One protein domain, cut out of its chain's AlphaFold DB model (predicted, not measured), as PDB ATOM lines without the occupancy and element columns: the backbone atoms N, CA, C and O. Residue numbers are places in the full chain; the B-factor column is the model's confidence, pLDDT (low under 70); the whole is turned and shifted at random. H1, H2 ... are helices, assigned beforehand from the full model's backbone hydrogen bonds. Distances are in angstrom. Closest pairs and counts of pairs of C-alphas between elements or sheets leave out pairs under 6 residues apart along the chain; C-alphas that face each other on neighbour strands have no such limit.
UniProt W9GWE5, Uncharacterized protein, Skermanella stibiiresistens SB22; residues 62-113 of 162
ATOM      1  N   PRO A  62       6.608   7.543  48.271       89.25
ATOM      2  CA  PRO A  62       5.915   8.466  47.361       89.25
ATOM      3  C   PRO A  62       4.755   9.212  48.044       89.25
ATOM      4  O   PRO A  62       4.516  10.384  47.770       89.25
ATOM      5  N   ALA A  63       4.089   8.578  49.015       90.69
ATOM      6  CA  ALA A  63       3.077   9.226  49.847       90.69
ATOM      7  C   ALA A  63       3.662  10.234  50.859       90.69
ATOM      8  O   ALA A  63       2.926  11.074  51.368       90.69
ATOM      9  N   ALA A  64       4.952  10.166  51.206       90.75
ATOM     10  CA  ALA A  64       5.651  11.233  51.926       90.75
ATOM     11  C   ALA A  64       6.004  12.391  50.980       90.75
ATOM     12  O   ALA A  64       5.582  13.508  51.267       90.75
ATOM     13  N   LYS A  65       6.629  12.113  49.822       91.75
ATOM     14  CA  LYS A  65       6.964  13.128  48.800       91.75
ATOM     15  C   LYS A  65       5.740  13.934  48.338       91.75
ATOM     16  O   LYS A  65       5.779  15.156  48.273       91.75
ATOM     17  N   ALA A  66       4.594  13.280  48.131       90.56
ATOM     18  CA  ALA A  66       3.339  13.967  47.810       90.56
ATOM     19  C   ALA A  66       2.846  14.911  48.932       90.56
ATOM     20  O   ALA A  66       2.213  15.926  48.652       90.56
ATOM     21  N   ARG A  67       3.135  14.604  50.206       93.06
ATOM     22  CA  ARG A  67       2.763  15.451  51.354       93.06
ATOM     23  C   ARG A  67       3.743  16.599  51.591       93.06
ATOM     24  O   ARG A  67       3.301  17.631  52.085       93.06
ATOM     25  N   THR A  68       5.032  16.448  51.277       94.38
ATOM     26  CA  THR A  68       5.993  17.565  51.322       94.38
ATOM     27  C   THR A  68       5.741  18.532  50.169       94.38
ATOM     28  O   THR A  68       5.540  19.714  50.432       94.38
ATOM     29  N   ALA A  69       5.573  18.031  48.941       93.75
ATOM     30  CA  ALA A  69       5.230  18.848  47.774       93.75
ATOM     31  C   ALA A  69       3.937  19.666  47.974       93.75
ATOM     32  O   ALA A  69       3.906  20.861  47.688       93.75
ATOM     33  N   GLU A  70       2.878  19.069  48.535       94.75
ATOM     34  CA  GLU A  70       1.633  19.796  48.830       94.75
ATOM     35  C   GLU A  70       1.816  20.854  49.937       94.75
ATOM     36  O   GLU A  70       1.254  21.946  49.856       94.75
ATOM     37  N   ARG A  71       2.659  20.589  50.946       95.75
ATOM     38  CA  ARG A  71       3.015  21.586  51.972       95.75
ATOM     39  C   ARG A  71       3.824  22.742  51.389       95.75
ATOM     40  O   ARG A  71       3.513  23.886  51.703       95.75
ATOM     41  N   GLN A  72       4.797  22.466  50.521       96.25
ATOM     42  CA  GLN A  72       5.550  23.485  49.780       96.25
ATOM     43  C   GLN A  72       4.616  24.309  48.878       96.25
ATOM     44  O   GLN A  72       4.717  25.534  48.849       96.25
ATOM     45  N   ARG A  73       3.644  23.670  48.207       96.75
ATOM     46  CA  ARG A  73       2.616  24.341  47.392       96.75
ATOM     47  C   ARG A  73       1.778  25.318  48.219       96.75
ATOM     48  O   ARG A  73       1.639  26.477  47.836       96.75
ATOM     49  N   ILE A  74       1.246  24.864  49.356       97.25
ATOM     50  CA  ILE A  74       0.472  25.693  50.294       97.25
ATOM     51  C   ILE A  74       1.346  26.824  50.854       97.25
ATOM     52  O   ILE A  74       0.921  27.977  50.859       97.25
ATOM     53  N   GLY A  75       2.577  26.506  51.269       97.44
ATOM     54  CA  GLY A  75       3.555  27.460  51.787       97.44
ATOM     55  C   GLY A  75       3.819  28.599  50.808       97.44
ATOM     56  O   GLY A  75       3.562  29.746  51.150       97.44
ATOM     57  N   ARG A  76       4.218  28.282  49.566       97.56
ATOM     58  CA  ARG A  76       4.510  29.264  48.502       97.56
ATOM     59  C   ARG A  76       3.314  30.163  48.157       97.56
ATOM     60  O   ARG A  76       3.511  31.320  47.806       97.56
ATOM     61  N   ILE A  77       2.075  29.672  48.279       97.31
ATOM     62  CA  ILE A  77       0.873  30.504  48.085       97.31
ATOM     63  C   ILE A  77       0.682  31.471  49.264       97.31
ATOM     64  O   ILE A  77       0.440  32.659  49.048       97.31
ATOM     65  N   LEU A  78       0.800  30.984  50.504       96.62
ATOM     66  CA  LEU A  78       0.529  31.767  51.716       96.62
ATOM     67  C   LEU A  78       1.663  32.727  52.114       96.62
ATOM     68  O   LEU A  78       1.377  33.746  52.739       96.62
ATOM     69  N   SER A  79       2.916  32.435  51.753       96.38
ATOM     70  CA  SER A  79       4.063  33.333  51.961       96.38
ATOM     71  C   SER A  79       4.172  34.433  50.902       96.38
ATOM     72  O   SER A  79       4.889  35.410  51.112       96.38
ATOM     73  N   SER A  80       3.467  34.301  49.771       95.69
ATOM     74  CA  SER A  80       3.523  35.282  48.687       95.69
ATOM     75  C   SER A  80       3.023  36.663  49.127       95.69
ATOM     76  O   SER A  80       1.989  36.793  49.789       95.69
ATOM     77  N   GLN A  81       3.690  37.726  48.671       95.38
ATOM     78  CA  GLN A  81       3.274  39.105  48.956       95.38
ATOM     79  C   GLN A  81       1.838  39.395  48.468       95.38
ATOM     80  O   GLN A  81       1.120  40.199  49.065       95.38
ATOM     81  N   ALA A  82       1.368  38.683  47.437       94.56
ATOM     82  CA  ALA A  82      -0.001  38.770  46.931       94.56
ATOM     83  C   ALA A  82      -1.070  38.281  47.936       94.56
ATOM     84  O   ALA A  82      -2.212  38.748  47.877       94.56
ATOM     85  N   ALA A  83      -0.720  37.395  48.877       94.50
ATOM     86  CA  ALA A  83      -1.617  36.935  49.942       94.50
ATOM     87  C   ALA A  83      -1.837  37.983  51.053       94.50
ATOM     88  O   ALA A  83      -2.796  37.871  51.828       94.50
ATOM     89  N   THR A  84      -1.005  39.030  51.133       91.94
ATOM     90  CA  THR A  84      -1.189  40.113  52.114       91.94
ATOM     91  C   THR A  84      -2.527  40.830  51.893       91.94
ATOM     92  O   THR A  84      -2.928  41.143  50.773       91.94
ATOM     93  N   GLY A  85      -3.300  41.010  52.971       91.00
ATOM     94  CA  GLY A  85      -4.674  41.532  52.888       91.00
ATOM     95  C   GLY A  85      -5.687  40.624  52.162       91.00
ATOM     96  O   GLY A  85      -6.820  41.052  51.940       91.00
ATOM     97  N   ARG A  86      -5.307  39.389  51.793       93.75
ATOM     98  CA  ARG A  86      -6.131  38.417  51.045       93.75
ATOM     99  C   ARG A  86      -6.110  36.997  51.637       93.75
ATOM    100  O   ARG A  86      -6.452  36.040  50.946       93.75
ATOM    101  N   LEU A  87      -5.731  36.844  52.910       94.12
ATOM    102  CA  LEU A  87      -5.463  35.546  53.553       94.12
ATOM    103  C   LEU A  87      -6.570  34.493  53.341       94.12
ATOM    104  O   LEU A  87      -6.265  33.348  53.035       94.12
ATOM    105  N   GLU A  88      -7.846  34.869  53.459       95.19
ATOM    106  CA  GLU A  88      -8.985  33.955  53.260       95.19
ATOM    107  C   GLU A  88      -9.071  33.419  51.817       95.19
ATOM    108  O   GLU A  88      -9.274  32.223  51.605       95.19
ATOM    109  N   GLN A  89      -8.830  34.276  50.817       96.00
ATOM    110  CA  GLN A  89      -8.768  33.876  49.407       96.00
ATOM    111  C   GLN A  89      -7.544  32.991  49.137       96.00
ATOM    112  O   GLN A  89      -7.650  31.993  48.426       96.00
ATOM    113  N   ALA A  90      -6.395  33.322  49.736       96.88
ATOM    114  CA  ALA A  90      -5.168  32.543  49.604       96.88
ATOM    115  C   ALA A  90      -5.313  31.143  50.225       96.88
ATOM    116  O   ALA A  90      -4.929  30.159  49.601       96.88
ATOM    117  N   LEU A  91      -5.954  31.034  51.396       96.88
ATOM    118  CA  LEU A  91      -6.312  29.758  52.026       96.88
ATOM    119  C   LEU A  91      -7.293  28.950  51.168       96.88
ATOM    120  O   LEU A  91      -7.090  27.750  50.989       96.88
ATOM    121  N   HIS A  92      -8.319  29.586  50.594       97.38
ATOM    122  CA  HIS A  92      -9.256  28.902  49.700       97.38
ATOM    123  C   HIS A  92      -8.548  28.335  48.460       97.38
ATOM    124  O   HIS A  92      -8.764  27.179  48.098       97.38
ATOM    125  N   LEU A  93      -7.680  29.119  47.812       97.38
ATOM    126  CA  LEU A  93      -6.878  28.658  46.673       97.38
ATOM    127  C   LEU A  93      -5.934  27.518  47.080       97.38
ATOM    128  O   LEU A  93      -5.904  26.484  46.412       97.38
ATOM    129  N   ALA A  94      -5.217  27.680  48.194       96.94
ATOM    130  CA  ALA A  94      -4.223  26.726  48.669       96.94
ATOM    131  C   ALA A  94      -4.816  25.380  49.114       96.94
ATOM    132  O   ALA A  94      -4.141  24.369  48.945       96.94
ATOM    133  N   LEU A  95      -6.041  25.346  49.656       96.81
ATOM    134  CA  LEU A  95      -6.640  24.135  50.244       96.81
ATOM    135  C   LEU A  95      -7.747  23.491  49.393       96.81
ATOM    136  O   LEU A  95      -7.894  22.271  49.424       96.81
ATOM    137  N   ASN A  96      -8.515  24.274  48.625       97.31
ATOM    138  CA  ASN A  96      -9.701  23.780  47.905       97.31
ATOM    139  C   ASN A  96      -9.493  23.640  46.385       97.31
ATOM    140  O   ASN A  96     -10.437  23.303  45.671       97.31
ATOM    141  N   THR A  97      -8.294  23.926  45.866       96.06
ATOM    142  CA  THR A  97      -7.987  23.841  44.425       96.06
ATOM    143  C   THR A  97      -6.732  23.007  44.155       96.06
ATOM    144  O   THR A  97      -5.993  22.658  45.074       96.06
ATOM    145  N   SER A  98      -6.489  22.685  42.883       94.81
ATOM    146  CA  SER A  98      -5.290  21.986  42.397       94.81
ATOM    147  C   SER A  98      -4.459  22.859  41.445       94.81
ATOM    148  O   SER A  98      -3.877  22.354  40.486       94.81
ATOM    149  N   LEU A  99      -4.477  24.180  41.647       95.75
ATOM    150  CA  LEU A  99      -3.726  25.140  40.832       95.75
ATOM    151  C   LEU A  99      -2.234  25.135  41.195       95.75
ATOM    152  O   LEU A  99      -1.863  24.846  42.335       95.75
ATOM    153  N   SER A 100      -1.373  25.506  40.244       96.06
ATOM    154  CA  SER A 100       0.044  25.730  40.556       96.06
ATOM    155  C   SER A 100       0.220  26.985  41.431       96.06
ATOM    156  O   SER A 100      -0.620  27.891  41.368       96.06
ATOM    157  N   PRO A 101       1.308  27.101  42.223       96.62
ATOM    158  CA  PRO A 101       1.549  28.292  43.038       96.62
ATOM    159  C   PRO A 101       1.537  29.584  42.214       96.62
ATOM    160  O   PRO A 101       0.904  30.552  42.613       96.62
ATOM    161  N   ILE A 102       2.143  29.570  41.021       97.25
ATOM    162  CA  ILE A 102       2.197  30.720  40.103       97.25
ATOM    163  C   ILE A 102       0.784  31.134  39.658       97.25
ATOM    164  O   ILE A 102       0.444  32.314  39.700       97.25
ATOM    165  N   GLN A 103      -0.075  30.173  39.296       98.00
ATOM    166  CA  GLN A 103      -1.465  30.447  38.907       98.00
ATOM    167  C   GLN A 103      -2.284  31.014  40.075       98.00
ATOM    168  O   GLN A 103      -2.997  32.004  39.909       98.00
ATOM    169  N   ALA A 104      -2.156  30.429  41.269       97.75
ATOM    170  CA  ALA A 104      -2.822  30.924  42.471       97.75
ATOM    171  C   ALA A 104      -2.344  32.339  42.855       97.75
ATOM    172  O   ALA A 104      -3.165  33.189  43.196       97.75
ATOM    173  N   ILE A 105      -1.045  32.628  42.730       97.50
ATOM    174  CA  ILE A 105      -0.467  33.961  42.957       97.50
ATOM    175  C   ILE A 105      -0.962  34.964  41.904       97.50
ATOM    176  O   ILE A 105      -1.311  36.083  42.267       97.50
ATOM    177  N   GLY A 106      -1.088  34.582  40.628       97.44
ATOM    178  CA  GLY A 106      -1.678  35.432  39.583       97.44
ATOM    179  C   GLY A 106      -3.150  35.788  39.847       97.44
ATOM    180  O   GLY A 106      -3.566  36.937  39.662       97.44
ATOM    181  N   ILE A 107      -3.931  34.838  40.371       97.12
ATOM    182  CA  ILE A 107      -5.299  35.098  40.846       97.12
ATOM    183  C   ILE A 107      -5.273  36.042  42.057       97.12
ATOM    184  O   ILE A 107      -6.051  36.990  42.103       97.12
ATOM    185  N   LEU A 108      -4.356  35.859  43.014       96.12
ATOM    186  CA  LEU A 108      -4.224  36.765  44.161       96.12
ATOM    187  C   LEU A 108      -3.780  38.178  43.751       96.12
ATOM    188  O   LEU A 108      -4.308  39.139  44.299       96.12
ATOM    189  N   LYS A 109      -2.877  38.335  42.773       96.19
ATOM    190  CA  LYS A 109      -2.487  39.645  42.216       96.19
ATOM    191  C   LYS A 109      -3.702  40.396  41.655       96.19
ATOM    192  O   LYS A 109      -3.884  41.573  41.966       96.19
ATOM    193  N   THR A 110      -4.540  39.712  40.872       95.44
ATOM    194  CA  THR A 110      -5.726  40.295  40.211       95.44
ATOM    195  C   THR A 110      -6.952  40.430  41.123       95.44
ATOM    196  O   THR A 110      -7.814  41.271  40.867       95.44
ATOM    197  N   ALA A 111      -7.040  39.656  42.208       92.56
ATOM    198  CA  ALA A 111      -8.144  39.732  43.158       92.56
ATOM    199  C   ALA A 111      -8.174  41.080  43.912       92.56
ATOM    200  O   ALA A 111      -7.124  41.583  44.336       92.56
ATOM    201  N   PRO A 112      -9.360  41.666  44.166       89.44
ATOM    202  CA  PRO A 112      -9.472  42.877  44.971       89.44
ATOM    203  C   PRO A 112      -9.029  42.602  46.412       89.44
ATOM    204  O   PRO A 112      -9.455  41.621  47.022       89.44
ATOM    205  N   THR A 113      -8.201  43.482  46.981       87.00
ATOM    206  CA  THR A 113      -7.876  43.422  48.410       87.00
ATOM    207  C   THR A 113      -9.136  43.673  49.235       87.00
ATOM    208  O   THR A 113      -9.889  44.621  48.988       87.00
TER     209      THR A 113
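What this domain is: This is residues 62 to 113 of the 162 residues of an uncharacterized protein of Skermanella stibiiresistens SB22 (UniProt W9GWE5). One long helix, H1, meets two short helices, H2 and H3, with its last residues, and together they make a small up-and-down bundle, each helix running against the one before it. Residues 62 to 69 of H1 stick out as an arm, which makes much of the length. The printed part has 52 residues, with three named helices in the order H1, H2, H3 and no named strand; the class is all helix. It is compact, with a radius of gyration of the C-alphas of 11.0 A, and spans 38 by 15 by 15 A.

Where its parts are: Find C-alpha 62 at (5.915, 8.466, 47.361); from there H1, residues 62 to 78, runs 24.3 A to C-alpha 78 at (0.529, 31.767, 51.716). Next look at H2, residues 87 to 96, 13.7 A long. Then H3, residues 101 to 110, runs 14.3 A to C-alpha 110 at (-5.726, 40.295, 40.211).

How they stand to each other: Look first at residues 73 to 78 of H1, which alone touch H2; the closest C-alphas, of Ile 74 and Ala 94, are 5.1 A apart. These two helices form a hairpin, opposite ways at a shallow tilt of 23 degrees. With residues 73 to 77 alone H1 touches H3, the closest C-alphas being those of Ile 77 and Pro 101, 5.6 A apart; they run the same way at a shallow tilt of 20 degrees. H2 and H3 touch and form a second hairpin, opposite ways at 38 degrees, only just a steep tilt; their closest C-alphas, of Leu 93 and Ala 104, are 6.3 A apart. In H2 and H3 every O i to N i+4 pair is within hydrogen-bond range; in H1, 12 of 13 are.

The domain as a whole: The C-alphas of Pro 62 and Pro 112 are the two farthest apart, 37.8 A. Without residues 62 to 69, which stand free, the body spans 25 by 15 by 15 A. The printed part has no cut; the link from H1 to H2 is short and that from H2 to H3 tight. No printed residue is under 70 in pLDDT, and the mean of the printed part of this model is 95.1.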